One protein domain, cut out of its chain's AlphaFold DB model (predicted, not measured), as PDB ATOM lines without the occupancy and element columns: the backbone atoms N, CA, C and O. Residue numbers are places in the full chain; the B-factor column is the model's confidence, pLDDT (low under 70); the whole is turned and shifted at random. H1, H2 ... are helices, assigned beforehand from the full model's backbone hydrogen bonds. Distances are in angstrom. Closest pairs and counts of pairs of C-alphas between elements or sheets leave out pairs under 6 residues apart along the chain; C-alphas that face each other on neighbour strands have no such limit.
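Overview. This is residues 3 to 168 and 186 to 218 of the 478 residues of an uncharacterized protein of Vibrio cholerae RC385 (UniProt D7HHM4). Two long helices, H1 and H6, lie side by side and run the same way, making the long axis of the model; H4 crosses them on one side, with H3 beside it, and H2 folds back from the end of H1. H8 packs on H6 with H7 on its own other side, residues 206 to 215 stick out, and the opening stretch, residues 3 to 21, has no named element. The printed part has 199 residues, with nine named helices, H1 to H9 in order, and no named strand; its class is all helix. It is compact, with a radius of gyration of the C-alphas of 18.3 A, but elongated in outline, spanning 58 by 37 by 30 A.

Along the chain. Begin at C-alpha 3 at (-23.763, -46.755, 11.226) and pass through residues 3 to 21. Find C-alpha 22 at (-26.869, -15.900, -1.766); from there H1, residues 22 to 54, runs 49.1 A. Next come H2, residues 60 to 71, and H3, residues 75 to 83. H4, residues 90 to 108, is 27.1 A long, and H5 is residues 110 to 113. H6, residues 121 to 155, runs 52.2 A to C-alpha 155 at (-25.729, -47.985, 33.989). After it look for H7, residues 160 to 168, H8, residues 193 to 202, and H9, residues 211 to 217.

Arrangement. Start at the hub, H1, which touches H2, H3, H4 and H6. H1 and H6 stand at a shallow tilt of 17 degrees, the same way; their closest C-alphas, of Ala 39 and Asp 142, are 4.1 A apart. H1 and H2 form a helical hairpin, with closest C-alphas, of Val 44 and Leu 70, 6.2 A apart. H4 touches H6 at a steep tilt of 47 degrees, opposite ways, closest at the C-alphas of Leu 96 and Ala 141, 6.2 A. H3 and H4, a helical hairpin, only just touch, with 3 pairs of C-alphas within 8 A; the closest, of Gly 76 and Leu 100, are 6.4 A apart. H5 meets H4 only through their link. H8 touches H6, closest at the C-alphas of Glu 146 and Ser 194, 6.6 A, and H7, closest at those of Ile 163 and Val 197, 5.8 A. H9 touches no helix. In H2, H3, H4, H7 and H8 every O i to N i+4 pair is within hydrogen-bond range; H1 has 28 of 29, H6 30 of 31 and H9 2 of 3, and H5 is too short for such a pair.

Size, cuts and confidence. The C-alphas farthest apart, of Ser 56 and Glu 120, are 58.0 A apart. Residues 169 to 185 are not printed; C-alphas 168 and 186 stand 14.8 A apart across the cut. Of the links that are printed whole, none is long. The mean pLDDT of the printed part is 70.3; 74 residues are under 70, among them 153 to 168 and 186 to 218.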
ATOM      1  N   ILE A   3     -25.200 -46.924  11.455       83.81
ATOM      2  CA  ILE A   3     -23.763 -46.755  11.226       83.81
ATOM      3  C   ILE A   3     -23.009 -47.894  11.922       83.81
ATOM      4  O   ILE A   3     -23.042 -48.011  13.147       83.81
ATOM      5  N   GLY A   4     -22.406 -48.792  11.136       83.44
ATOM      6  CA  GLY A   4     -21.997 -50.104  11.648       83.44
ATOM      7  C   GLY A   4     -23.190 -50.816  12.300       83.44
ATOM      8  O   GLY A   4     -24.259 -50.914  11.696       83.44
ATOM      9  N   ASP A   5     -23.028 -51.215  13.561       82.00
ATOM     10  CA  ASP A   5     -24.075 -51.873  14.356       82.00
ATOM     11  C   ASP A   5     -24.974 -50.900  15.146       82.00
ATOM     12  O   ASP A   5     -25.901 -51.325  15.837       82.00
ATOM     13  N   ILE A   6     -24.746 -49.583  15.045       84.00
ATOM     14  CA  ILE A   6     -25.470 -48.573  15.829       84.00
ATOM     15  C   ILE A   6     -26.748 -48.139  15.101       84.00
ATOM     16  O   ILE A   6     -26.703 -47.531  14.029       84.00
ATOM     17  N   GLU A   7     -27.900 -48.399  15.722       86.00
ATOM     18  CA  GLU A   7     -29.223 -47.947  15.270       86.00
ATOM     19  C   GLU A   7     -29.456 -46.468  15.615       86.00
ATOM     20  O   GLU A   7     -29.786 -46.115  16.750       86.00
ATOM     21  N   ILE A   8     -29.320 -45.586  14.622       82.56
ATOM     22  CA  ILE A   8     -29.468 -44.129  14.803       82.56
ATOM     23  C   ILE A   8     -30.901 -43.624  14.571       82.56
ATOM     24  O   ILE A   8     -31.216 -42.488  14.919       82.56
ATOM     25  N   GLY A   9     -31.789 -44.469  14.034       80.75
ATOM     26  CA  GLY A   9     -33.184 -44.111  13.757       80.75
ATOM     27  C   GLY A   9     -33.341 -43.197  12.538       80.75
ATOM     28  O   GLY A   9     -32.509 -43.237  11.623       80.75
ATOM     29  N   ASP A  10     -34.430 -42.428  12.507       80.00
ATOM     30  CA  ASP A  10     -34.746 -41.504  11.417       80.00
ATOM     31  C   ASP A  10     -34.118 -40.129  11.651       80.00
ATOM     32  O   ASP A  10     -34.133 -39.574  12.756       80.00
ATOM     33  N   LEU A  11     -33.573 -39.560  10.578       77.81
ATOM     34  CA  LEU A  11     -33.002 -38.221  10.582       77.81
ATOM     35  C   LEU A  11     -34.040 -37.222  10.080       77.81
ATOM     36  O   LEU A  11     -34.838 -37.524   9.195       77.81
ATOM     37  N   LYS A  12     -34.001 -36.001  10.622       78.50
ATOM     38  CA  LYS A  12     -34.738 -34.899   9.999       78.50
ATOM     39  C   LYS A  12     -34.064 -34.587   8.662       78.50
ATOM     40  O   LYS A  12     -32.861 -34.322   8.703       78.50
ATOM     41  N   PRO A  13     -34.799 -34.603   7.538       77.62
ATOM     42  CA  PRO A  13     -34.223 -34.275   6.244       77.62
ATOM     43  C   PRO A  13     -33.699 -32.838   6.257       77.62
ATOM     44  O   PRO A  13     -34.247 -31.974   6.951       77.62
ATOM     45  N   ALA A  14     -32.629 -32.591   5.502       76.12
ATOM     46  CA  ALA A  14     -32.202 -31.226   5.237       76.12
ATOM     47  C   ALA A  14     -33.319 -30.490   4.465       76.12
ATOM     48  O   ALA A  14     -33.990 -31.127   3.648       76.12
ATOM     49  N   PRO A  15     -33.547 -29.188   4.723       78.38
ATOM     50  CA  PRO A  15     -34.534 -28.407   3.979       78.38
ATOM     51  C   PRO A  15     -34.278 -28.466   2.471       78.38
ATOM     52  O   PRO A  15     -33.122 -28.559   2.054       78.38
ATOM     53  N   GLU A  16     -35.337 -28.416   1.665       80.62
ATOM     54  CA  GLU A  16     -35.219 -28.332   0.206       80.62
ATOM     55  C   GLU A  16     -34.720 -26.946  -0.220       80.62
ATOM     56  O   GLU A  16     -34.895 -25.965   0.499       80.62
ATOM     57  N   LEU A  17     -34.067 -26.884  -1.382       73.81
ATOM     58  CA  LEU A  17     -33.639 -25.630  -1.993       73.81
ATOM     59  C   LEU A  17     -34.858 -24.908  -2.589       73.81
ATOM     60  O   LEU A  17     -35.586 -25.499  -3.386       73.81
ATOM     61  N   GLU A  18     -35.029 -23.627  -2.277       76.69
ATOM     62  CA  GLU A  18     -36.135 -22.797  -2.752       76.69
ATOM     63  C   GLU A  18     -35.722 -21.855  -3.895       76.69
ATOM     64  O   GLU A  18     -36.334 -21.866  -4.963       76.69
ATOM     65  N   SER A  19     -34.691 -21.030  -3.696       74.25
ATOM     66  CA  SER A  19     -34.367 -19.892  -4.574       74.25
ATOM     67  C   SER A  19     -32.993 -19.984  -5.247       74.25
ATOM     68  O   SER A  19     -32.794 -19.447  -6.339       74.25
ATOM     69  N   GLY A  20     -32.029 -20.653  -4.608       68.38
ATOM     70  CA  GLY A  20     -30.628 -20.667  -5.022       68.38
ATOM     71  C   GLY A  20     -29.949 -19.300  -4.932       68.38
ATOM     72  O   GLY A  20     -28.984 -19.050  -5.660       68.38
ATOM     73  N   ASP A  21     -30.452 -18.386  -4.099       71.25
ATOM     74  CA  ASP A  21     -29.841 -17.078  -3.887       71.25
ATOM     75  C   ASP A  21     -28.677 -17.123  -2.875       71.25
ATOM     76  O   ASP A  21     -28.326 -18.161  -2.311       71.25
ATOM     77  N   GLN A  22     -28.002 -15.989  -2.689       69.69
ATOM     78  CA  GLN A  22     -26.869 -15.900  -1.766       69.69
ATOM     79  C   GLN A  22     -27.286 -16.016  -0.294       69.69
ATOM     80  O   GLN A  22     -26.514 -16.533   0.512       69.69
ATOM     81  N   GLN A  23     -28.481 -15.540   0.071       71.19
ATOM     82  CA  GLN A  23     -28.972 -15.589   1.450       71.19
ATOM     83  C   GLN A  23     -29.255 -17.032   1.864       71.19
ATOM     84  O   GLN A  23     -28.925 -17.436   2.979       71.19
ATOM     85  N   GLU A  24     -29.782 -17.825   0.939       76.38
ATOM     86  CA  GLU A  24     -30.048 -19.239   1.135       76.38
ATOM     87  C   GLU A  24     -28.754 -20.036   1.366       76.38
ATOM     88  O   GLU A  24     -28.684 -20.830   2.303       76.38
ATOM     89  N   VAL A  25     -27.675 -19.746   0.626       69.38
ATOM     90  CA  VAL A  25     -26.345 -20.332   0.892       69.38
ATOM     91  C   VAL A  25     -25.884 -20.046   2.328       69.38
ATOM     92  O   VAL A  25     -25.424 -20.957   3.020       69.38
ATOM     93  N   PHE A  26     -26.040 -18.808   2.815       76.81
ATOM     94  CA  PHE A  26     -25.694 -18.461   4.199       76.81
ATOM     95  C   PHE A  26     -26.587 -19.169   5.228       76.81
ATOM     96  O   PHE A  26     -26.095 -19.575   6.284       76.81
ATOM     97  N   ALA A  27     -27.874 -19.367   4.932       70.94
ATOM     98  CA  ALA A  27     -28.793 -20.095   5.803       70.94
ATOM     99  C   ALA A  27     -28.402 -21.577   5.938       70.94
ATOM    100  O   ALA A  27     -28.286 -22.088   7.056       70.94
ATOM    101  N   PHE A  28     -28.112 -22.254   4.820       79.12
ATOM    102  CA  PHE A  28     -27.627 -23.637   4.834       79.12
ATOM    103  C   PHE A  28     -26.245 -23.759   5.495       79.12
ATOM    104  O   PHE A  28     -26.005 -24.722   6.224       79.12
ATOM    105  N   TYR A  29     -25.363 -22.765   5.326       84.62
ATOM    106  CA  TYR A  29     -24.072 -22.707   6.016       84.62
ATOM    107  C   TYR A  29     -24.249 -22.613   7.536       84.62
ATOM    108  O   TYR A  29     -23.611 -23.354   8.291       84.62
ATOM    109  N   GLY A  30     -25.153 -21.740   7.993       70.75
ATOM    110  CA  GLY A  30     -25.504 -21.609   9.404       70.75
ATOM    111  C   GLY A  30     -26.067 -22.911   9.977       70.75
ATOM    112  O   GLY A  30     -25.651 -23.342  11.053       70.75
ATOM    113  N   LEU A  31     -26.950 -23.587   9.233       73.81
ATOM    114  CA  LEU A  31     -27.527 -24.866   9.643       73.81
ATOM    115  C   LEU A  31     -26.479 -25.988   9.707       73.81
ATOM    116  O   LEU A  31     -26.441 -26.724  10.694       73.81
ATOM    117  N   ALA A  32     -25.598 -26.104   8.710       77.94
ATOM    118  CA  ALA A  32     -24.497 -27.067   8.721       77.94
ATOM    119  C   ALA A  32     -23.542 -26.817   9.899       77.94
ATOM    120  O   ALA A  32     -23.190 -27.750  10.621       77.94
ATOM    121  N   SER A  33     -23.198 -25.549  10.154       81.69
ATOM    122  CA  SER A  33     -22.348 -25.140  11.279       81.69
ATOM    123  C   SER A  33     -22.987 -25.472  12.628       81.69
ATOM    124  O   SER A  33     -22.324 -25.995  13.524       81.69
ATOM    125  N   PHE A  34     -24.293 -25.229  12.769       80.38
ATOM    126  CA  PHE A  34     -25.052 -25.599  13.960       80.38
ATOM    127  C   PHE A  34     -25.050 -27.117  14.184       80.38
ATOM    128  O   PHE A  34     -24.778 -27.576  15.293       80.38
ATOM    129  N   LYS A  35     -25.288 -27.919  13.138       82.12
ATOM    130  CA  LYS A  35     -25.246 -29.384  13.261       82.12
ATOM    131  C   LYS A  35     -23.856 -29.902  13.621       82.12
ATOM    132  O   LYS A  35     -23.761 -30.810  14.445       82.12
ATOM    133  N   ALA A  36     -22.795 -29.295  13.094       83.00
ATOM    134  CA  ALA A  36     -21.427 -29.613  13.496       83.00
ATOM    135  C   ALA A  36     -21.197 -29.374  15.001       83.00
ATOM    136  O   ALA A  36     -20.556 -30.188  15.666       83.00
ATOM    137  N   GLN A  37     -21.759 -28.293  15.555       81.56
ATOM    138  CA  GLN A  37     -21.694 -28.008  16.994       81.56
ATOM    139  C   GLN A  37     -22.499 -29.013  17.826       81.56
ATOM    140  O   GLN A  37     -22.018 -29.428  18.878       81.56
ATOM    141  N   CYS A  38     -23.680 -29.447  17.368       80.56
ATOM    142  CA  CYS A  38     -24.439 -30.511  18.041       80.56
ATOM    143  C   CYS A  38     -23.600 -31.789  18.173       80.56
ATOM    144  O   CYS A  38     -23.455 -32.309  19.278       80.56
ATOM    145  N   ALA A  39     -22.964 -32.224  17.081       82.31
ATOM    146  CA  ALA A  39     -22.079 -33.385  17.096       82.31
ATOM    147  C   ALA A  39     -20.890 -33.209  18.066       82.31
ATOM    148  O   ALA A  39     -20.517 -34.151  18.762       82.31
ATOM    149  N   GLU A  40     -20.324 -32.002  18.181       80.81
ATOM    150  CA  GLU A  40     -19.279 -31.706  19.172       80.81
ATOM    151  C   GLU A  40     -19.792 -31.834  20.616       80.81
ATOM    152  O   GLU A  40     -19.124 -32.432  21.463       80.81
ATOM    153  N   LYS A  41     -20.992 -31.315  20.912       81.06
ATOM    154  CA  LYS A  41     -21.586 -31.415  22.256       81.06
ATOM    155  C   LYS A  41     -21.991 -32.838  22.613       81.06
ATOM    156  O   LYS A  41     -21.845 -33.221  23.772       81.06
ATOM    157  N   ALA A  42     -22.394 -33.651  21.640       80.81
ATOM    158  CA  ALA A  42     -22.588 -35.080  21.859       80.81
ATOM    159  C   ALA A  42     -21.292 -35.751  22.350       80.81
ATOM    160  O   ALA A  42     -21.330 -36.520  23.309       80.81
ATOM    161  N   LEU A  43     -20.132 -35.402  21.775       82.06
ATOM    162  CA  LEU A  43     -18.835 -35.922  22.232       82.06
ATOM    163  C   LEU A  43     -18.479 -35.440  23.645       82.06
ATOM    164  O   LEU A  43     -17.972 -36.232  24.436       82.06
ATOM    165  N   VAL A  44     -18.762 -34.176  23.993       76.69
ATOM    166  CA  VAL A  44     -18.594 -33.677  25.375       76.69
ATOM    167  C   VAL A  44     -19.414 -34.522  26.345       76.69
ATOM    168  O   VAL A  44     -18.872 -35.015  27.334       76.69
ATOM    169  N   ASN A  45     -20.694 -34.737  26.038       74.31
ATOM    170  CA  ASN A  45     -21.597 -35.519  26.879       74.31
ATOM    171  C   ASN A  45     -21.132 -36.973  27.018       74.31
ATOM    172  O   ASN A  45     -21.190 -37.530  28.113       74.31
ATOM    173  N   PHE A  46     -20.611 -37.566  25.944       77.38
ATOM    174  CA  PHE A  46     -20.050 -38.912  25.991       77.38
ATOM    175  C   PHE A  46     -18.825 -38.996  26.915       77.38
ATOM    176  O   PHE A  46     -18.732 -39.893  27.751       77.38
ATOM    177  N   VAL A  47     -17.906 -38.024  26.829       76.19
ATOM    178  CA  VAL A  47     -16.725 -37.958  27.712       76.19
ATOM    179  C   VAL A  47     -17.124 -37.713  29.172       76.19
ATOM    180  O   VAL A  47     -16.497 -38.273  30.072       76.19
ATOM    181  N   MET A  48     -18.156 -36.899  29.412       72.00
ATOM    182  CA  MET A  48     -18.704 -36.659  30.751       72.00
ATOM    183  C   MET A  48     -19.264 -37.939  31.370       72.00
ATOM    184  O   MET A  48     -18.896 -38.267  32.495       72.00
ATOM    185  N   GLY A  49     -20.089 -38.684  30.625       65.81
ATOM    186  CA  GLY A  49     -20.664 -39.949  31.090       65.81
ATOM    187  C   GLY A  49     -19.591 -40.970  31.455       65.81
ATOM    188  O   GLY A  49     -19.650 -41.578  32.515       65.81
ATOM    189  N   TYR A  50     -18.543 -41.083  30.638       64.62
ATOM    190  CA  TYR A  50     -17.431 -41.986  30.933       64.62
ATOM    191  C   TYR A  50     -16.634 -41.574  32.185       64.62
ATOM    192  O   TYR A  50     -16.230 -42.423  32.973       64.62
ATOM    193  N   LYS A  51     -16.397 -40.278  32.418       62.84
ATOM    194  CA  LYS A  51     -15.648 -39.835  33.610       62.84
ATOM    195  C   LYS A  51     -16.381 -40.082  34.931       62.84
ATOM    196  O   LYS A  51     -15.716 -40.224  35.948       62.84
ATOM    197  N   LEU A  52     -17.709 -40.179  34.902       54.97
ATOM    198  CA  LEU A  52     -18.518 -40.598  36.051       54.97
ATOM    199  C   LEU A  52     -18.393 -42.105  36.351       54.97
ATOM    200  O   LEU A  52     -18.657 -42.518  37.474       54.97
ATOM    201  N   VAL A  53     -17.961 -42.917  35.374       55.81
ATOM    202  CA  VAL A  53     -17.618 -44.342  35.572       55.81
ATOM    203  C   VAL A  53     -16.273 -44.496  36.280       55.81
ATOM    204  O   VAL A  53     -16.133 -45.372  37.129       55.81
ATOM    205  N   ASP A  54     -15.295 -43.642  35.956       56.88
ATOM    206  CA  ASP A  54     -13.951 -43.681  36.552       56.88
ATOM    207  C   ASP A  54     -13.920 -43.112  37.992       56.88
ATOM    208  O   ASP A  54     -13.240 -43.674  38.852       56.88
ATOM    209  N   ASP A  55     -14.633 -42.009  38.263       53.75
ATOM    210  CA  ASP A  55     -14.640 -41.313  39.561       53.75
ATOM    211  C   ASP A  55     -16.014 -41.451  40.241       53.75
ATOM    212  O   ASP A  55     -16.990 -40.807  39.860       53.75
ATOM    213  N   SER A  56     -16.093 -42.278  41.288       49.44
ATOM    214  CA  SER A  56     -17.347 -42.735  41.913       49.44
ATOM    215  C   SER A  56     -18.155 -41.688  42.698       49.44
ATOM    216  O   SER A  56     -19.151 -42.047  43.323       49.44
ATOM    217  N   ALA A  57     -17.775 -40.409  42.661       53.38
ATOM    218  CA  ALA A  57     -18.610 -39.278  43.074       53.38
ATOM    219  C   ALA A  57     -17.888 -37.961  42.750       53.38
ATOM    220  O   ALA A  57     -16.981 -37.557  43.476       53.38
ATOM    221  N   LEU A  58     -18.301 -37.269  41.687       57.00
ATOM    222  CA  LEU A  58     -17.944 -35.861  41.498       57.00
ATOM    223  C   LEU A  58     -18.916 -34.992  42.301       57.00
ATOM    224  O   LEU A  58     -20.126 -35.217  42.250       57.00
ATOM    225  N   THR A  59     -18.403 -33.993  43.022       57.94
ATOM    226  CA  THR A  59     -19.260 -32.924  43.555       57.94
ATOM    227  C   THR A  59     -19.780 -32.048  42.413       57.94
ATOM    228  O   THR A  59     -19.228 -32.047  41.312       57.94
ATOM    229  N   GLU A  60     -20.831 -31.271  42.668       50.97
ATOM    230  CA  GLU A  60     -21.427 -30.358  41.682       50.97
ATOM    231  C   GLU A  60     -20.400 -29.377  41.086       50.97
ATOM    232  O   GLU A  60     -20.288 -29.250  39.867       50.97
ATOM    233  N   GLU A  61     -19.579 -28.750  41.932       53.75
ATOM    234  CA  GLU A  61     -18.510 -27.839  41.499       53.75
ATOM    235  C   GLU A  61     -17.490 -28.550  40.600       53.75
ATOM    236  O   GLU A  61     -17.141 -28.055  39.529       53.75
ATOM    237  N   GLN A  62     -17.070 -29.760  40.979       59.03
ATOM    238  CA  GLN A  62     -16.129 -30.560  40.191       59.03
ATOM    239  C   GLN A  62     -16.724 -30.996  38.848       59.03
ATOM    240  O   GLN A  62     -16.003 -31.096  37.851       59.03
ATOM    241  N   TRP A  63     -18.032 -31.253  38.809       60.59
ATOM    242  CA  TRP A  63     -18.761 -31.593  37.595       60.59
ATOM    243  C   TRP A  63     -18.844 -30.395  36.642       60.59
ATOM    244  O   TRP A  63     -18.516 -30.539  35.463       60.59
ATOM    245  N   LEU A  64     -19.199 -29.208  37.147       59.50
ATOM    246  CA  LEU A  64     -19.284 -27.973  36.359       59.50
ATOM    247  C   LEU A  64     -17.913 -27.548  35.824       59.50
ATOM    248  O   LEU A  64     -17.776 -27.253  34.635       59.50
ATOM    249  N   GLU A  65     -16.873 -27.593  36.657       67.31
ATOM    250  CA  GLU A  65     -15.497 -27.325  36.231       67.31
ATOM    251  C   GLU A  65     -15.028 -28.315  35.160       67.31
ATOM    252  O   GLU A  65     -14.356 -27.943  34.189       67.31
ATOM    253  N   LEU A  66     -15.377 -29.597  35.311       65.50
ATOM    254  CA  LEU A  66     -15.068 -30.614  34.320       65.50
ATOM    255  C   LEU A  66     -15.814 -30.358  33.007       65.50
ATOM    256  O   LEU A  66     -15.184 -30.464  31.949       65.50
ATOM    257  N   TYR A  67     -17.102 -30.016  33.073       66.12
ATOM    258  CA  TYR A  67     -17.923 -29.699  31.914       66.12
ATOM    259  C   TYR A  67     -17.360 -28.495  31.161       66.12
ATOM    260  O   TYR A  67     -17.049 -28.630  29.981       66.12
ATOM    261  N   GLU A  68     -17.119 -27.363  31.827       68.69
ATOM    262  CA  GLU A  68     -16.549 -26.156  31.207       68.69
ATOM    263  C   GLU A  68     -15.180 -26.427  30.574       68.69
ATOM    264  O   GLU A  68     -14.907 -26.059  29.426       68.69
ATOM    265  N   ARG A  69     -14.324 -27.179  31.275       73.31
ATOM    266  CA  ARG A  69     -13.028 -27.597  30.738       73.31
ATOM    267  C   ARG A  69     -13.176 -28.455  29.482       73.31
ATOM    268  O   ARG A  69     -12.421 -28.256  28.531       73.31
ATOM    269  N   LEU A  70     -14.100 -29.415  29.448       67.31
ATOM    270  CA  LEU A  70     -14.336 -30.239  28.257       67.31
ATOM    271  C   LEU A  70     -15.004 -29.448  27.132       67.31
ATOM    272  O   LEU A  70     -14.656 -29.643  25.973       67.31
ATOM    273  N   ASN A  71     -15.894 -28.522  27.471       69.38
ATOM    274  CA  ASN A  71     -16.587 -27.641  26.542       69.38
ATOM    275  C   ASN A  71     -15.625 -26.687  25.813       69.38
ATOM    276  O   ASN A  71     -15.896 -26.291  24.682       69.38
ATOM    277  N   SER A  72     -14.484 -26.369  26.437       71.94
ATOM    278  CA  SER A  72     -13.386 -25.599  25.834       71.94
ATOM    279  C   SER A  72     -12.504 -26.400  24.860       71.94
ATOM    280  O   SER A  72     -11.676 -25.822  24.151       71.94
ATOM    281  N   ASN A  73     -12.642 -27.730  24.811       73.00
ATOM    282  CA  ASN A  73     -11.863 -28.568  23.905       73.00
ATOM    283  C   ASN A  73     -12.470 -28.586  22.501       73.00
ATOM    284  O   ASN A  73     -13.680 -28.650  22.323       73.00
ATOM    285  N   THR A  74     -11.605 -28.633  21.491       77.81
ATOM    286  CA  THR A  74     -12.031 -28.804  20.098       77.81
ATOM    287  C   THR A  74     -12.587 -30.209  19.853       77.81
ATOM    288  O   THR A  74     -12.158 -31.171  20.500       77.81
ATOM    289  N   PHE A  75     -13.464 -30.356  18.850       77.12
ATOM    290  CA  PHE A  75     -13.974 -31.649  18.368       77.12
ATOM    291  C   PHE A  75     -12.883 -32.727  18.268       77.12
ATOM    292  O   PHE A  75     -13.037 -33.827  18.794       77.12
ATOM    293  N   GLY A  76     -11.738 -32.412  17.650       79.38
ATOM    294  CA  GLY A  76     -10.640 -33.371  17.490       79.38
ATOM    295  C   GLY A  76      -9.989 -33.783  18.811       79.38
ATOM    296  O   GLY A  76      -9.635 -34.948  18.992       79.38
ATOM    297  N   ARG A  77      -9.881 -32.859  19.773       82.75
ATOM    298  CA  ARG A  77      -9.365 -33.168  21.110       82.75
ATOM    299  C   ARG A  77     -10.335 -34.066  21.876       82.75
ATOM    300  O   ARG A  77      -9.886 -35.029  22.493       82.75
ATOM    301  N   LEU A  78     -11.640 -33.800  21.794       80.50
ATOM    302  CA  LEU A  78     -12.689 -34.638  22.389       80.50
ATOM    303  C   LEU A  78     -12.694 -36.048  21.788       80.50
ATOM    304  O   LEU A  78     -12.618 -37.027  22.527       80.50
ATOM    305  N   LEU A  79     -12.670 -36.158  20.457       82.81
ATOM    306  CA  LEU A  79     -12.601 -37.444  19.761       82.81
ATOM    307  C   LEU A  79     -11.334 -38.229  20.139       82.81
ATOM    308  O   LEU A  79     -11.397 -39.427  20.409       82.81
ATOM    309  N   GLY A  80     -10.190 -37.548  20.236       83.31
ATOM    310  CA  GLY A  80      -8.938 -38.149  20.691       83.31
ATOM    311  C   GLY A  80      -8.978 -38.630  22.146       83.31
ATOM    312  O   GLY A  80      -8.339 -39.630  22.470       83.31
ATOM    313  N   HIS A  81      -9.724 -37.956  23.029       80.75
ATOM    314  CA  HIS A  81      -9.951 -38.433  24.397       80.75
ATOM    315  C   HIS A  81     -10.790 -39.714  24.421       80.75
ATOM    316  O   HIS A  81     -10.460 -40.627  25.177       80.75
ATOM    317  N   ILE A  82     -11.819 -39.794  23.575       80.94
ATOM    318  CA  ILE A  82     -12.713 -40.952  23.486       80.94
ATOM    319  C   ILE A  82     -11.972 -42.177  22.942       80.94
ATOM    320  O   ILE A  82     -11.950 -43.214  23.597       80.94
ATOM    321  N   LYS A  83     -11.284 -42.041  21.800       82.50
ATOM    322  CA  LYS A  83     -10.553 -43.139  21.135       82.50
ATOM    323  C   LYS A  83      -9.475 -43.794  22.005       82.50
ATOM    324  O   LYS A  83      -9.091 -44.929  21.765       82.50
ATOM    325  N   LYS A  84      -8.949 -43.076  23.004       82.75
ATOM    326  CA  LYS A  84      -7.946 -43.606  23.945       82.75
ATOM    327  C   LYS A  84      -8.539 -44.480  25.049       82.75
ATOM    328  O   LYS A  84      -7.774 -45.117  25.764       82.75
ATOM    329  N   ARG A  85      -9.855 -44.423  25.256       72.69
ATOM    330  CA  ARG A  85     -10.531 -45.001  26.426       72.69
ATOM    331  C   ARG A  85     -11.666 -45.953  26.062       72.69
ATOM    332  O   ARG A  85     -11.990 -46.812  26.868       72.69
ATOM    333  N   VAL A  86     -12.251 -45.804  24.875       76.62
ATOM    334  CA  VAL A  86     -13.387 -46.603  24.411       76.62
ATOM    335  C   VAL A  86     -13.068 -47.180  23.038       76.62
ATOM    336  O   VAL A  86     -12.681 -46.441  22.129       76.62
ATOM    337  N   GLU A  87     -13.268 -48.488  22.880       81.88
ATOM    338  CA  GLU A  87     -13.294 -49.127  21.565       81.88
ATOM    339  C   GLU A  87     -14.596 -48.741  20.859       81.88
ATOM    340  O   GLU A  87     -15.694 -49.132  21.260       81.88
ATOM    341  N   LEU A  88     -14.472 -47.907  19.830       84.94
ATOM    342  CA  LEU A  88     -15.584 -47.505  18.976       84.94
ATOM    343  C   LEU A  88     -15.600 -48.381  17.716       84.94
ATOM    344  O   LEU A  88     -14.524 -48.706  17.214       84.94
ATOM    345  N   PRO A  89     -16.777 -48.705  17.151       88.69
ATOM    346  CA  PRO A  89     -16.847 -49.394  15.865       88.69
ATOM    347  C   PRO A  89     -16.114 -48.610  14.771       88.69
ATOM    348  O   PRO A  89     -16.318 -47.398  14.657       88.69
ATOM    349  N   ASP A  90     -15.338 -49.296  13.927       89.06
ATOM    350  CA  ASP A  90     -14.531 -48.668  12.865       89.06
ATOM    351  C   ASP A  90     -15.369 -47.742  11.971       89.06
ATOM    352  O   ASP A  90     -15.002 -46.596  11.728       89.06
ATOM    353  N   ALA A  91     -16.575 -48.178  11.592       90.31
ATOM    354  CA  ALA A  91     -17.496 -47.377  10.786       90.31
ATOM    355  C   ALA A  91     -17.894 -46.044  11.450       90.31
ATOM    356  O   ALA A  91     -18.111 -45.047  10.760       90.31
ATOM    357  N   LEU A  92     -18.003 -46.007  12.784       90.31
ATOM    358  CA  LEU A  92     -18.267 -44.770  13.517       90.31
ATOM    359  C   LEU A  92     -17.006 -43.909  13.612       90.31
ATOM    360  O   LEU A  92     -17.095 -42.689  13.480       90.31
ATOM    361  N   VAL A  93     -15.847 -44.527  13.835       89.69
ATOM    362  CA  VAL A  93     -14.559 -43.826  13.869       89.69
ATOM    363  C   VAL A  93     -14.309 -43.095  12.553       89.69
ATOM    364  O   VAL A  93     -14.055 -41.890  12.582       89.69
ATOM    365  N   ASP A  94     -14.471 -43.787  11.427       92.69
ATOM    366  CA  ASP A  94     -14.295 -43.227  10.088       92.69
ATOM    367  C   ASP A  94     -15.239 -42.045   9.846       92.69
ATOM    368  O   ASP A  94     -14.839 -40.994   9.339       92.69
ATOM    369  N   HIS A  95     -16.499 -42.175  10.270       94.44
ATOM    370  CA  HIS A  95     -17.489 -41.111  10.123       94.44
ATOM    371  C   HIS A  95     -17.194 -39.902  11.012       94.44
ATOM    372  O   HIS A  95     -17.376 -38.767  10.575       94.44
ATOM    373  N   LEU A  96     -16.724 -40.108  12.246       92.25
ATOM    374  CA  LEU A  96     -16.343 -39.021  13.153       92.25
ATOM    375  C   LEU A  96     -15.071 -38.303  12.688       92.25
ATOM    376  O   LEU A  96     -14.990 -37.080  12.815       92.25
ATOM    377  N   ASP A  97     -14.107 -39.027  12.118       92.31
ATOM    378  CA  ASP A  97     -12.915 -38.425  11.516       92.31
ATOM    379  C   ASP A  97     -13.272 -37.617  10.265       92.31
ATOM    380  O   ASP A  97     -12.808 -36.483  10.109       92.31
ATOM    381  N   LEU A  98     -14.153 -38.142   9.410       94.31
ATOM    382  CA  LEU A  98     -14.661 -37.406   8.255       94.31
ATOM    383  C   LEU A  98     -15.457 -36.164   8.683       94.31
ATOM    384  O   LEU A  98     -15.255 -35.084   8.126       94.31
ATOM    385  N   ALA A  99     -16.308 -36.283   9.704       93.56
ATOM    386  CA  ALA A  99     -17.048 -35.155  10.264       93.56
ATOM    387  C   ALA A  99     -16.100 -34.086  10.826       93.56
ATOM    388  O   ALA A  99     -16.297 -32.899  10.570       93.56
ATOM    389  N   LEU A 100     -15.029 -34.472  11.529       91.50
ATOM    390  CA  LEU A 100     -14.009 -33.537  12.006       91.50
ATOM    391  C   LEU A 100     -13.332 -32.793  10.847       91.50
ATOM    392  O   LEU A 100     -13.210 -31.566  10.891       91.50
ATOM    393  N   GLN A 101     -12.910 -33.518   9.807       94.06
ATOM    394  CA  GLN A 101     -12.295 -32.922   8.619       94.06
ATOM    395  C   GLN A 101     -13.249 -31.926   7.953       94.06
ATOM    396  O   GLN A 101     -12.883 -30.770   7.731       94.06
ATOM    397  N   LYS A 102     -14.497 -32.338   7.711       95.69
ATOM    398  CA  LYS A 102     -15.519 -31.498   7.084       95.69
ATOM    399  C   LYS A 102     -15.937 -30.314   7.948       95.69
ATOM    400  O   LYS A 102     -16.190 -29.251   7.401       95.69
ATOM    401  N   ARG A 103     -15.958 -30.441   9.277       91.25
ATOM    402  CA  ARG A 103     -16.211 -29.322  10.200       91.25
ATOM    403  C   ARG A 103     -15.113 -28.272  10.110       91.25
ATOM    404  O   ARG A 103     -15.413 -27.082  10.107       91.25
ATOM    405  N   ASN A 104     -13.849 -28.695  10.079       87.44
ATOM    406  CA  ASN A 104     -12.726 -27.761   9.988       87.44
ATOM    407  C   ASN A 104     -12.722 -27.049   8.638       87.44
ATOM    408  O   ASN A 104     -12.634 -25.827   8.601       87.44
ATOM    409  N   TRP A 105     -12.920 -27.804   7.559       93.94
ATOM    410  CA  TRP A 105     -13.082 -27.246   6.224       93.94
ATOM    411  C   TRP A 105     -14.273 -26.276   6.143       93.94
ATOM    412  O   TRP A 105     -14.125 -25.163   5.645       93.94
ATOM    413  N   LEU A 106     -15.428 -26.635   6.722       91.38
ATOM    414  CA  LEU A 106     -16.602 -25.760   6.790       91.38
ATOM    415  C   LEU A 106     -16.275 -24.426   7.475       91.38
ATOM    416  O   LEU A 106     -16.682 -23.378   6.993       91.38
ATOM    417  N   ALA A 107     -15.522 -24.458   8.577       83.69
ATOM    418  CA  ALA A 107     -15.200 -23.269   9.362       83.69
ATOM    419  C   ALA A 107     -14.120 -22.368   8.739       83.69
ATOM    420  O   ALA A 107     -14.120 -21.166   9.010       83.69
ATOM    421  N   HIS A 108     -13.184 -22.930   7.972       81.12
ATOM    422  CA  HIS A 108     -11.985 -22.211   7.528       81.12
ATOM    423  C   HIS A 108     -11.913 -21.991   6.016       81.12
ATOM    424  O   HIS A 108     -11.495 -20.917   5.589       81.12
ATOM    425  N   ASP A 109     -12.367 -22.957   5.219       83.38
ATOM    426  CA  ASP A 109     -12.035 -23.027   3.793       83.38
ATOM    427  C   ASP A 109     -13.273 -22.980   2.884       83.38
ATOM    428  O   ASP A 109     -13.162 -22.594   1.724       83.38
ATOM    429  N   PHE A 110     -14.475 -23.282   3.396       90.75
ATOM    430  CA  PHE A 110     -15.706 -23.384   2.597       90.75
ATOM    431  C   PHE A 110     -15.945 -22.190   1.664       90.75
ATOM    432  O   PHE A 110     -16.086 -22.358   0.455       90.75
ATOM    433  N   PHE A 111     -15.976 -20.966   2.197       87.62
ATOM    434  CA  PHE A 111     -16.227 -19.785   1.365       87.62
ATOM    435  C   PHE A 111     -15.051 -19.428   0.459       87.62
ATOM    436  O   PHE A 111     -15.261 -18.806  -0.581       87.62
ATOM    437  N   TYR A 112     -13.833 -19.819   0.835       82.94
ATOM    438  CA  TYR A 112     -12.654 -19.608   0.010       82.94
ATOM    439  C   TYR A 112     -12.683 -20.530  -1.217       82.94
ATOM    440  O   TYR A 112     -12.607 -20.052  -2.349       82.94
ATOM    441  N   ASP A 113     -12.919 -21.826  -1.009       83.62
ATOM    442  CA  ASP A 113     -12.999 -22.833  -2.074       83.62
ATOM    443  C   ASP A 113     -14.192 -22.597  -3.013       83.62
ATOM    444  O   ASP A 113     -14.122 -22.848  -4.219       83.62
ATOM    445  N   TYR A 114     -15.289 -22.050  -2.481       88.19
ATOM    446  CA  TYR A 114     -16.492 -21.732  -3.248       88.19
ATOM    447  C   TYR A 114     -16.615 -20.258  -3.663       88.19
ATOM    448  O   TYR A 114     -17.672 -19.849  -4.147       88.19
ATOM    449  N   ALA A 115     -15.550 -19.456  -3.559       80.94
ATOM    450  CA  ALA A 115     -15.602 -18.021  -3.857       80.94
ATOM    451  C   ALA A 115     -16.155 -17.714  -5.265       80.94
ATOM    452  O   ALA A 115     -16.964 -16.803  -5.433       80.94
ATOM    453  N   VAL A 116     -15.776 -18.514  -6.270       74.94
ATOM    454  CA  VAL A 116     -16.278 -18.383  -7.652       74.94
ATOM    455  C   VAL A 116     -17.729 -18.862  -7.764       74.94
ATOM    456  O   VAL A 116     -18.572 -18.163  -8.325       74.94
ATOM    457  N   HIS A 117     -18.048 -20.008  -7.161       85.81
ATOM    458  CA  HIS A 117     -19.381 -20.617  -7.185       85.81
ATOM    459  C   HIS A 117     -20.463 -19.707  -6.588       85.81
ATOM    460  O   HIS A 117     -21.593 -19.699  -7.065       85.81
ATOM    461  N   MET A 118     -20.113 -18.882  -5.597       82.69
ATOM    462  CA  MET A 118     -21.033 -17.926  -4.971       82.69
ATOM    463  C   MET A 118     -21.582 -16.881  -5.962       82.69
ATOM    464  O   MET A 118     -22.693 -16.356  -5.799       82.69
ATOM    465  N   THR A 119     -20.821 -16.577  -7.017       77.75
ATOM    466  CA  THR A 119     -21.187 -15.563  -8.015       77.75
ATOM    467  C   THR A 119     -22.203 -16.075  -9.040       77.75
ATOM    468  O   THR A 119     -22.984 -15.289  -9.577       77.75
ATOM    469  N   GLU A 120     -22.297 -17.394  -9.232       84.00
ATOM    470  CA  GLU A 120     -23.137 -18.022 -10.254       84.00
ATOM    471  C   GLU A 120     -24.331 -18.771  -9.636       84.00
ATOM    472  O   GLU A 120     -24.163 -19.482  -8.645       84.00
ATOM    473  N   PRO A 121     -25.549 -18.688 -10.209       86.31
ATOM    474  CA  PRO A 121     -26.705 -19.433  -9.696       86.31
ATOM    475  C   PRO A 121     -26.478 -20.947  -9.602       86.31
ATOM    476  O   PRO A 121     -26.799 -21.559  -8.589       86.31
ATOM    477  N   THR A 122     -25.865 -21.554 -10.619       91.38
ATOM    478  CA  THR A 122     -25.525 -22.986 -10.630       91.38
ATOM    479  C   THR A 122     -24.477 -23.345  -9.581       91.38
ATOM    480  O   THR A 122     -24.573 -24.404  -8.965       91.38
ATOM    481  N   GLY A 123     -23.514 -22.453  -9.332       88.56
ATOM    482  CA  GLY A 123     -22.514 -22.630  -8.283       88.56
ATOM    483  C   GLY A 123     -23.123 -22.571  -6.879       88.56
ATOM    484  O   GLY A 123     -22.804 -23.405  -6.037       88.56
ATOM    485  N   ARG A 124     -24.080 -21.669  -6.633       89.81
ATOM    486  CA  ARG A 124     -24.794 -21.597  -5.345       89.81
ATOM    487  C   ARG A 124     -25.640 -22.834  -5.058       89.81
ATOM    488  O   ARG A 124     -25.667 -23.298  -3.923       89.81
ATOM    489  N   ILE A 125     -26.268 -23.416  -6.079       91.31
ATOM    490  CA  ILE A 125     -26.990 -24.691  -5.938       91.31
ATOM    491  C   ILE A 125     -26.032 -25.802  -5.485       91.31
ATOM    492  O   ILE A 125     -26.353 -26.550  -4.562       91.31
ATOM    493  N   GLN A 126     -24.836 -25.875  -6.079       93.75
ATOM    494  CA  GLN A 126     -23.807 -26.842  -5.678       93.75
ATOM    495  C   GLN A 126     -23.350 -26.622  -4.233       93.75
ATOM    496  O   GLN A 126     -23.259 -27.583  -3.471       93.75
ATOM    497  N   MET A 127     -23.139 -25.363  -3.829       92.50
ATOM    498  CA  MET A 127     -22.822 -25.017  -2.440       92.50
ATOM    499  C   MET A 127     -23.900 -25.519  -1.473       92.50
ATOM    500  O   MET A 127     -23.576 -26.149  -0.469       92.50
ATOM    501  N   VAL A 128     -25.182 -25.285  -1.776       87.50
ATOM    502  CA  VAL A 128     -26.294 -25.751  -0.933       87.50
ATOM    503  C   VAL A 128     -26.364 -27.277  -0.885       87.50
ATOM    504  O   VAL A 128     -26.550 -27.836   0.194       87.50
ATOM    505  N   THR A 129     -26.153 -27.966  -2.008       94.31
ATOM    506  CA  THR A 129     -26.144 -29.441  -2.044       94.31
ATOM    507  C   THR A 129     -25.031 -30.029  -1.165       94.31
ATOM    508  O   THR A 129     -25.260 -30.992  -0.423       94.31
ATOM    509  N   GLU A 130     -23.834 -29.432  -1.182       96.06
ATOM    510  CA  GLU A 130     -22.745 -29.838  -0.284       96.06
ATOM    511  C   GLU A 130     -23.133 -29.592   1.181       96.06
ATOM    512  O   GLU A 130     -22.997 -30.480   2.021       96.06
ATOM    513  N   LEU A 131     -23.708 -28.427   1.496       91.69
ATOM    514  CA  LEU A 131     -24.157 -28.091   2.850       91.69
ATOM    515  C   LEU A 131     -25.263 -29.032   3.363       91.69
ATOM    516  O   LEU A 131     -25.216 -29.445   4.521       91.69
ATOM    517  N   GLN A 132     -26.217 -29.437   2.522       90.69
ATOM    518  CA  GLN A 132     -27.232 -30.453   2.851       90.69
ATOM    519  C   GLN A 132     -26.595 -31.812   3.185       90.69
ATOM    520  O   GLN A 132     -27.010 -32.493   4.133       90.69
ATOM    521  N   SER A 133     -25.547 -32.187   2.450       96.06
ATOM    522  CA  SER A 133     -24.779 -33.407   2.711       96.06
ATOM    523  C   SER A 133     -24.043 -33.325   4.054       96.06
ATOM    524  O   SER A 133     -24.089 -34.272   4.844       96.06
ATOM    525  N   LEU A 134     -23.447 -32.169   4.374       94.00
ATOM    526  CA  LEU A 134     -22.817 -31.926   5.676       94.00
ATOM    527  C   LEU A 134     -23.814 -31.969   6.835       94.00
ATOM    528  O   LEU A 134     -23.531 -32.580   7.863       94.00
ATOM    529  N   ILE A 135     -24.989 -31.355   6.677       88.00
ATOM    530  CA  ILE A 135     -26.069 -31.380   7.677       88.00
ATOM    531  C   ILE A 135     -26.400 -32.826   8.050       88.00
ATOM    532  O   ILE A 135     -26.397 -33.177   9.231       88.00
ATOM    533  N   THR A 136     -26.599 -33.670   7.038       92.31
ATOM    534  CA  THR A 136     -26.900 -35.094   7.216       92.31
ATOM    535  C   THR A 136     -25.749 -35.819   7.914       92.31
ATOM    536  O   THR A 136     -25.967 -36.556   8.877       92.31
ATOM    537  N   MET A 137     -24.507 -35.569   7.486       94.19
ATOM    538  CA  MET A 137     -23.306 -36.156   8.085       94.19
ATOM    539  C   MET A 137     -23.187 -35.830   9.578       94.19
ATOM    540  O   MET A 137     -22.964 -36.729  10.392       94.19
ATOM    541  N   PHE A 138     -23.374 -34.566   9.956       91.88
ATOM    542  CA  PHE A 138     -23.295 -34.149  11.353       91.88
ATOM    543  C   PHE A 138     -24.453 -34.691  12.193       91.88
ATOM    544  O   PHE A 138     -24.237 -35.063  13.342       91.88
ATOM    545  N   GLN A 139     -25.657 -34.815  11.629       87.88
ATOM    546  CA  GLN A 139     -26.780 -35.460  12.316       87.88
ATOM    547  C   GLN A 139     -26.517 -36.944  12.597       87.88
ATOM    548  O   GLN A 139     -26.885 -37.432  13.662       87.88
ATOM    549  N   ILE A 140     -25.874 -37.662  11.670       91.62
ATOM    550  CA  ILE A 140     -25.470 -39.058  11.887       91.62
ATOM    551  C   ILE A 140     -24.462 -39.146  13.036       91.62
ATOM    552  O   ILE A 140     -24.635 -39.975  13.927       91.62
ATOM    553  N   ALA A 141     -23.447 -38.276  13.038       89.75
ATOM    554  CA  ALA A 141     -22.427 -38.235  14.086       89.75
ATOM    555  C   ALA A 141     -23.041 -37.963  15.470       89.75
ATOM    556  O   ALA A 141     -22.800 -38.721  16.407       89.75
ATOM    557  N   ASP A 142     -23.881 -36.930  15.570       87.50
ATOM    558  CA  ASP A 142     -24.611 -36.554  16.785       87.50
ATOM    559  C   ASP A 142     -25.437 -37.730  17.330       87.50
ATOM    560  O   ASP A 142     -25.221 -38.189  18.452       87.50
ATOM    561  N   ARG A 143     -26.303 -38.319  16.493       85.88
ATOM    562  CA  ARG A 143     -27.167 -39.436  16.901       85.88
ATOM    563  C   ARG A 143     -26.398 -40.690  17.292       85.88
ATOM    564  O   ARG A 143     -26.801 -41.374  18.230       85.88
ATOM    565  N   ALA A 144     -25.323 -41.020  16.585       88.38
ATOM    566  CA  ALA A 144     -24.529 -42.202  16.899       88.38
ATOM    567  C   ALA A 144     -23.842 -42.070  18.264       88.38
ATOM    568  O   ALA A 144     -23.906 -42.989  19.081       88.38
ATOM    569  N   VAL A 145     -23.252 -40.903  18.541       85.38
ATOM    570  CA  VAL A 145     -22.606 -40.611  19.827       85.38
ATOM    571  C   VAL A 145     -23.636 -40.524  20.954       85.38
ATOM    572  O   VAL A 145     -23.392 -41.030  22.048       85.38
ATOM    573  N   GLU A 146     -24.814 -39.953  20.693       82.06
ATOM    574  CA  GLU A 146     -25.930 -39.926  21.642       82.06
ATOM    575  C   GLU A 146     -26.345 -41.346  22.054       82.06
ATOM    576  O   GLU A 146     -26.455 -41.638  23.242       82.06
ATOM    577  N   LYS A 147     -26.506 -42.265  21.092       83.00
ATOM    578  CA  LYS A 147     -26.880 -43.663  21.371       83.00
ATOM    579  C   LYS A 147     -25.852 -44.394  22.225       83.00
ATOM    580  O   LYS A 147     -26.243 -45.122  23.137       83.00
ATOM    581  N   LEU A 148     -24.564 -44.179  21.961       80.56
ATOM    582  CA  LEU A 148     -23.494 -44.720  22.799       80.56
ATOM    583  C   LEU A 148     -23.521 -44.108  24.202       80.56
ATOM    584  O   LEU A 148     -23.416 -44.830  25.188       80.56
ATOM    585  N   SER A 149     -23.733 -42.794  24.298       76.06
ATOM    586  CA  SER A 149     -23.852 -42.092  25.581       76.06
ATOM    587  C   SER A 149     -25.001 -42.648  26.411       76.06
ATOM    588  O   SER A 149     -24.814 -42.969  27.577       76.06
ATOM    589  N   SER A 150     -26.186 -42.811  25.819       71.06
ATOM    590  CA  SER A 150     -27.362 -43.355  26.503       71.06
ATOM    591  C   SER A 150     -27.141 -44.764  27.052       71.06
ATOM    592  O   SER A 150     -27.721 -45.096  28.082       71.06
ATOM    593  N   ALA A 151     -26.317 -45.593  26.403       75.31
ATOM    594  CA  ALA A 151     -25.964 -46.903  26.944       75.31
ATOM    595  C   ALA A 151     -25.183 -46.773  28.263       75.31
ATOM    596  O   ALA A 151     -25.522 -47.455  29.223       75.31
ATOM    597  N   VAL A 152     -24.227 -45.840  28.328       70.00
ATOM    598  CA  VAL A 152     -23.450 -45.539  29.543       70.00
ATOM    599  C   VAL A 152     -24.346 -44.951  30.635       70.00
ATOM    600  O   VAL A 152     -24.324 -45.415  31.768       70.00
ATOM    601  N   TRP A 153     -25.192 -43.969  30.309       64.75
ATOM    602  CA  TRP A 153     -26.067 -43.308  31.289       64.75
ATOM    603  C   TRP A 153     -27.059 -44.265  31.967       64.75
ATOM    604  O   TRP A 153     -27.329 -44.125  33.161       64.75
ATOM    605  N   ARG A 154     -27.547 -45.286  31.252       68.50
ATOM    606  CA  ARG A 154     -28.432 -46.313  31.829       68.50
ATOM    607  C   ARG A 154     -27.774 -47.113  32.946       68.50
ATOM    608  O   ARG A 154     -28.474 -47.522  33.867       68.50
ATOM    609  N   GLU A 155     -26.457 -47.313  32.903       64.88
ATOM    610  CA  GLU A 155     -25.729 -47.985  33.989       64.88
ATOM    611  C   GLU A 155     -25.784 -47.181  35.299       64.88
ATOM    612  O   GLU A 155     -25.726 -47.760  36.381       64.88
ATOM    613  N   PHE A 156     -26.007 -45.867  35.210       59.03
ATOM    614  CA  PHE A 156     -26.192 -44.960  36.348       59.03
ATOM    615  C   PHE A 156     -27.663 -44.744  36.730       59.03
ATOM    616  O   PHE A 156     -27.970 -43.841  37.505       59.03
ATOM    617  N   GLY A 157     -28.587 -45.543  36.188       59.81
ATOM    618  CA  GLY A 157     -30.023 -45.396  36.450       59.81
ATOM    619  C   GLY A 157     -30.666 -44.199  35.746       59.81
ATOM    620  O   GLY A 157     -31.802 -43.847  36.051       59.81
ATOM    621  N   ILE A 158     -29.956 -43.586  34.797       59.53
ATOM    622  CA  ILE A 158     -30.457 -42.492  33.970       59.53
ATOM    623  C   ILE A 158     -30.953 -43.096  32.655       59.53
ATOM    624  O   ILE A 158     -30.218 -43.219  31.670       59.53
ATOM    625  N   ASP A 159     -32.209 -43.529  32.661       63.19
ATOM    626  CA  ASP A 159     -32.890 -44.082  31.494       63.19
ATOM    627  C   ASP A 159     -33.908 -43.100  30.894       63.19
ATOM    628  O   ASP A 159     -34.131 -41.995  31.394       63.19
ATOM    629  N   ASP A 160     -34.516 -43.497  29.775       61.78
ATOM    630  CA  ASP A 160     -35.482 -42.663  29.057       61.78
ATOM    631  C   ASP A 160     -36.692 -42.293  29.956       61.78
ATOM    632  O   ASP A 160     -37.237 -41.198  29.837       61.78
ATOM    633  N   ALA A 161     -37.069 -43.152  30.915       62.41
ATOM    634  CA  ALA A 161     -38.168 -42.899  31.846       62.41
ATOM    635  C   ALA A 161     -37.785 -41.900  32.950       62.41
ATOM    636  O   ALA A 161     -38.590 -41.037  33.302       62.41
ATOM    637  N   TRP A 162     -36.558 -41.981  33.472       64.62
ATOM    638  CA  TRP A 162     -36.005 -41.005  34.410       64.62
ATOM    639  C   TRP A 162     -35.942 -39.613  33.772       64.62
ATOM    640  O   TRP A 162     -36.421 -38.642  34.355       64.62
ATOM    641  N   ILE A 163     -35.453 -39.537  32.529       55.12
ATOM    642  CA  ILE A 163     -35.395 -38.294  31.750       55.12
ATOM    643  C   ILE A 163     -36.792 -37.696  31.568       55.12
ATOM    644  O   ILE A 163     -36.997 -36.510  31.823       55.12
ATOM    645  N   GLU A 164     -37.763 -38.504  31.139       54.78
ATOM    646  CA  GLU A 164     -39.137 -38.043  30.934       54.78
ATOM    647  C   GLU A 164     -39.809 -37.576  32.234       54.78
ATOM    648  O   GLU A 164     -40.548 -36.588  32.215       54.78
ATOM    649  N   ASN A 165     -39.554 -38.252  33.358       53.25
ATOM    650  CA  ASN A 165     -40.121 -37.900  34.660       53.25
ATOM    651  C   ASN A 165     -39.580 -36.558  35.168       53.25
ATOM    652  O   ASN A 165     -40.337 -35.683  35.580       53.25
ATOM    653  N   GLU A 166     -38.276 -36.354  35.048       50.66
ATOM    654  CA  GLU A 166     -37.628 -35.110  35.449       50.66
ATOM    655  C   GLU A 166     -38.004 -33.928  34.542       50.66
ATOM    656  O   GLU A 166     -38.272 -32.819  35.011       50.66
ATOM    657  N   MET A 167     -38.176 -34.175  33.239       43.12
ATOM    658  CA  MET A 167     -38.759 -33.191  32.321       43.12
ATOM    659  C   MET A 167     -40.223 -32.841  32.660       43.12
ATOM    660  O   MET A 167     -40.685 -31.756  32.303       43.12
ATOM    661  N   ALA A 168     -40.966 -33.734  33.326       46.66
ATOM    662  CA  ALA A 168     -42.371 -33.537  33.692       46.66
ATOM    663  C   ALA A 168     -42.575 -32.812  35.037       46.66
ATOM    664  O   ALA A 168     -43.631 -32.205  35.240       46.66
ATOM    665  N   ASN A 186     -46.253 -31.900  19.543       28.16
ATOM    666  CA  ASN A 186     -45.582 -33.157  19.199       28.16
ATOM    667  C   ASN A 186     -44.153 -32.960  18.654       28.16
ATOM    668  O   ASN A 186     -43.368 -33.900  18.702       28.16
ATOM    669  N   ALA A 187     -43.782 -31.756  18.195       27.31
ATOM    670  CA  ALA A 187     -42.419 -31.441  17.744       27.31
ATOM    671  C   ALA A 187     -41.445 -31.138  18.901       27.31
ATOM    672  O   ALA A 187     -40.233 -31.131  18.696       27.31
ATOM    673  N   TRP A 188     -41.982 -30.908  20.105       27.45
ATOM    674  CA  TRP A 188     -41.236 -30.667  21.346       27.45
ATOM    675  C   TRP A 188     -40.900 -31.944  22.121       27.45
ATOM    676  O   TRP A 188     -40.169 -31.896  23.109       27.45
ATOM    677  N   ARG A 189     -41.374 -33.105  21.662       30.81
ATOM    678  CA  ARG A 189     -40.832 -34.383  22.113       30.81
ATOM    679  C   ARG A 189     -39.607 -34.711  21.263       30.81
ATOM    680  O   ARG A 189     -39.738 -35.022  20.086       30.81
ATOM    681  N   PHE A 190     -38.447 -34.669  21.919       40.66
ATOM    682  CA  PHE A 190     -37.160 -35.223  21.500       40.66
ATOM    683  C   PHE A 190     -36.394 -34.467  20.412       40.66
ATOM    684  O   PHE A 190     -36.739 -34.534  19.231       40.66
ATOM    685  N   GLN A 191     -35.209 -33.950  20.771       37.69
ATOM    686  CA  GLN A 191     -34.078 -34.076  19.843       37.69
ATOM    687  C   GLN A 191     -32.652 -34.168  20.401       37.69
ATOM    688  O   GLN A 191     -31.725 -34.184  19.603       37.69
ATOM    689  N   SER A 192     -32.486 -34.402  21.700       36.34
ATOM    690  CA  SER A 192     -31.532 -35.404  22.194       36.34
ATOM    691  C   SER A 192     -31.839 -35.714  23.656       36.34
ATOM    692  O   SER A 192     -31.896 -34.815  24.494       36.34
ATOM    693  N   HIS A 193     -32.094 -36.982  23.959       38.94
ATOM    694  CA  HIS A 193     -32.392 -37.459  25.307       38.94
ATOM    695  C   HIS A 193     -31.269 -37.115  26.290       38.94
ATOM    696  O   HIS A 193     -31.529 -36.757  27.434       38.94
ATOM    697  N   SER A 194     -30.016 -37.114  25.834       38.56
ATOM    698  CA  SER A 194     -28.857 -36.809  26.682       38.56
ATOM    699  C   SER A 194     -28.772 -35.339  27.116       38.56
ATOM    700  O   SER A 194     -28.201 -35.046  28.162       38.56
ATOM    701  N   THR A 195     -29.362 -34.402  26.366       37.00
ATOM    702  CA  THR A 195     -29.368 -32.973  26.744       37.00
ATOM    703  C   THR A 195     -30.393 -32.693  27.839       37.00
ATOM    704  O   THR A 195     -30.202 -31.780  28.635       37.00
ATOM    705  N   ALA A 196     -31.443 -33.514  27.928       35.19
ATOM    706  CA  ALA A 196     -32.409 -33.462  29.016       35.19
ATOM    707  C   ALA A 196     -31.832 -34.023  30.326       35.19
ATOM    708  O   ALA A 196     -32.067 -33.426  31.365       35.19
ATOM    709  N   VAL A 197     -30.991 -35.068  30.286       35.97
ATOM    710  CA  VAL A 197     -30.248 -35.552  31.473       35.97
ATOM    711  C   VAL A 197     -29.371 -34.455  32.066       35.97
ATOM    712  O   VAL A 197     -29.411 -34.193  33.264       35.97
ATOM    713  N   VAL A 198     -28.583 -33.801  31.210       39.00
ATOM    714  CA  VAL A 198     -27.685 -32.725  31.633       39.00
ATOM    715  C   VAL A 198     -28.483 -31.500  32.075       39.00
ATOM    716  O   VAL A 198     -28.117 -30.884  33.064       39.00
ATOM    717  N   MET A 199     -29.603 -31.174  31.416       33.50
ATOM    718  CA  MET A 199     -30.495 -30.127  31.913       33.50
ATOM    719  C   MET A 199     -31.033 -30.474  33.295       33.50
ATOM    720  O   MET A 199     -30.961 -29.630  34.161       33.50
ATOM    721  N   VAL A 200     -31.519 -31.682  33.541       35.09
ATOM    722  CA  VAL A 200     -32.152 -32.046  34.815       35.09
ATOM    723  C   VAL A 200     -31.170 -32.012  35.989       35.09
ATOM    724  O   VAL A 200     -31.508 -31.469  37.035       35.09
ATOM    725  N   VAL A 201     -29.940 -32.503  35.806       34.50
ATOM    726  CA  VAL A 201     -28.904 -32.444  36.856       34.50
ATOM    727  C   VAL A 201     -28.382 -31.009  37.066       34.50
ATOM    728  O   VAL A 201     -27.931 -30.679  38.155       34.50
ATOM    729  N   VAL A 202     -28.486 -30.130  36.061       35.50
ATOM    730  CA  VAL A 202     -28.032 -28.724  36.123       35.50
ATOM    731  C   VAL A 202     -29.166 -27.738  36.479       35.50
ATOM    732  O   VAL A 202     -28.900 -26.608  36.886       35.50
ATOM    733  N   PHE A 203     -30.443 -28.118  36.356       32.69
ATOM    734  CA  PHE A 203     -31.576 -27.180  36.445       32.69
ATOM    735  C   PHE A 203     -32.070 -26.875  37.859       32.69
ATOM    736  O   PHE A 203     -32.902 -25.974  37.985       32.69
ATOM    737  N   GLU A 204     -31.572 -27.535  38.910       34.38
ATOM    738  CA  GLU A 204     -31.835 -27.020  40.259       34.38
ATOM    739  C   GLU A 204     -31.030 -25.752  40.564       34.38
ATOM    740  O   GLU A 204     -31.544 -24.889  41.269       34.38
ATOM    741  N   PHE A 205     -29.850 -25.530  39.977       39.31
ATOM    742  CA  PHE A 205     -29.071 -24.330  40.289       39.31
ATOM    743  C   PHE A 205     -28.193 -23.882  39.118       39.31
ATOM    744  O   PHE A 205     -27.048 -24.291  39.000       39.31
ATOM    745  N   SER A 206     -28.703 -22.968  38.279       26.59
ATOM    746  CA  SER A 206     -27.937 -21.803  37.788       26.59
ATOM    747  C   SER A 206     -28.730 -20.964  36.790       26.59
ATOM    748  O   SER A 206     -28.825 -21.216  35.588       26.59
ATOM    749  N   VAL A 207     -29.259 -19.871  37.325       28.98
ATOM    750  CA  VAL A 207     -29.665 -18.683  36.588       28.98
ATOM    751  C   VAL A 207     -28.395 -17.968  36.094       28.98
ATOM    752  O   VAL A 207     -27.533 -17.633  36.893       28.98
ATOM    753  N   MET A 208     -28.353 -17.671  34.787       29.91
ATOM    754  CA  MET A 208     -27.394 -16.811  34.059       29.91
ATOM    755  C   MET A 208     -26.018 -17.395  33.672       29.91
ATOM    756  O   MET A 208     -25.138 -17.547  34.503       29.91
ATOM    757  N   ARG A 209     -25.760 -17.493  32.352       32.03
ATOM    758  CA  ARG A 209     -24.853 -16.599  31.576       32.03
ATOM    759  C   ARG A 209     -24.528 -17.190  30.191       32.03
ATOM    760  O   ARG A 209     -23.437 -17.676  29.943       32.03
ATOM    761  N   CYS A 210     -25.461 -17.083  29.243       29.00
ATOM    762  CA  CYS A 210     -25.113 -17.060  27.816       29.00
ATOM    763  C   CYS A 210     -26.276 -16.467  26.995       29.00
ATOM    764  O   CYS A 210     -27.170 -17.175  26.529       29.00
ATOM    765  N   GLN A 211     -26.298 -15.138  26.848       32.16
ATOM    766  CA  GLN A 211     -27.288 -14.423  26.023       32.16
ATOM    767  C   GLN A 211     -27.350 -14.876  24.542       32.16
ATOM    768  O   GLN A 211     -28.444 -14.828  23.981       32.16
ATOM    769  N   PRO A 212     -26.271 -15.376  23.900       29.27
ATOM    770  CA  PRO A 212     -26.359 -15.887  22.528       29.27
ATOM    771  C   PRO A 212     -27.138 -17.208  22.407       29.27
ATOM    772  O   PRO A 212     -27.901 -17.384  21.462       29.27
ATOM    773  N   LEU A 213     -27.017 -18.125  23.376       31.30
ATOM    774  CA  LEU A 213     -27.684 -19.436  23.323       31.30
ATOM    775  C   LEU A 213     -29.177 -19.370  23.659       31.30
ATOM    776  O   LEU A 213     -29.966 -20.132  23.101       31.30
ATOM    777  N   ARG A 214     -29.602 -18.403  24.482       27.80
ATOM    778  CA  ARG A 214     -31.033 -18.154  24.719       27.80
ATOM    779  C   ARG A 214     -31.760 -17.678  23.451       27.80
ATOM    780  O   ARG A 214     -32.938 -17.977  23.285       27.80
ATOM    781  N   ARG A 215     -31.047 -16.998  22.540       33.50
ATOM    782  CA  ARG A 215     -31.563 -16.564  21.227       33.50
ATOM    783  C   ARG A 215     -31.724 -17.722  20.237       33.50
ATOM    784  O   ARG A 215     -32.641 -17.689  19.427       33.50
ATOM    785  N   ALA A 216     -30.888 -18.757  20.323       30.52
ATOM    786  CA  ALA A 216     -30.965 -19.920  19.434       30.52
ATOM    787  C   ALA A 216     -32.048 -20.937  19.852       30.52
ATOM    788  O   ALA A 216     -32.655 -21.582  18.999       30.52
ATOM    789  N   LEU A 217     -32.322 -21.078  21.153       31.39
ATOM    790  CA  LEU A 217     -33.136 -22.179  21.694       31.39
ATOM    791  C   LEU A 217     -34.659 -21.924  21.734       31.39
ATOM    792  O   LEU A 217     -35.415 -22.865  21.952       31.39
ATOM    793  N   ASN A 218     -35.134 -20.705  21.446       30.80
ATOM    794  CA  ASN A 218     -36.572 -20.385  21.324       30.80
ATOM    795  C   ASN A 218     -37.132 -20.522  19.885       30.80
ATOM    796  O   ASN A 218     -38.241 -20.067  19.599       30.80
TER     797      ASN A 218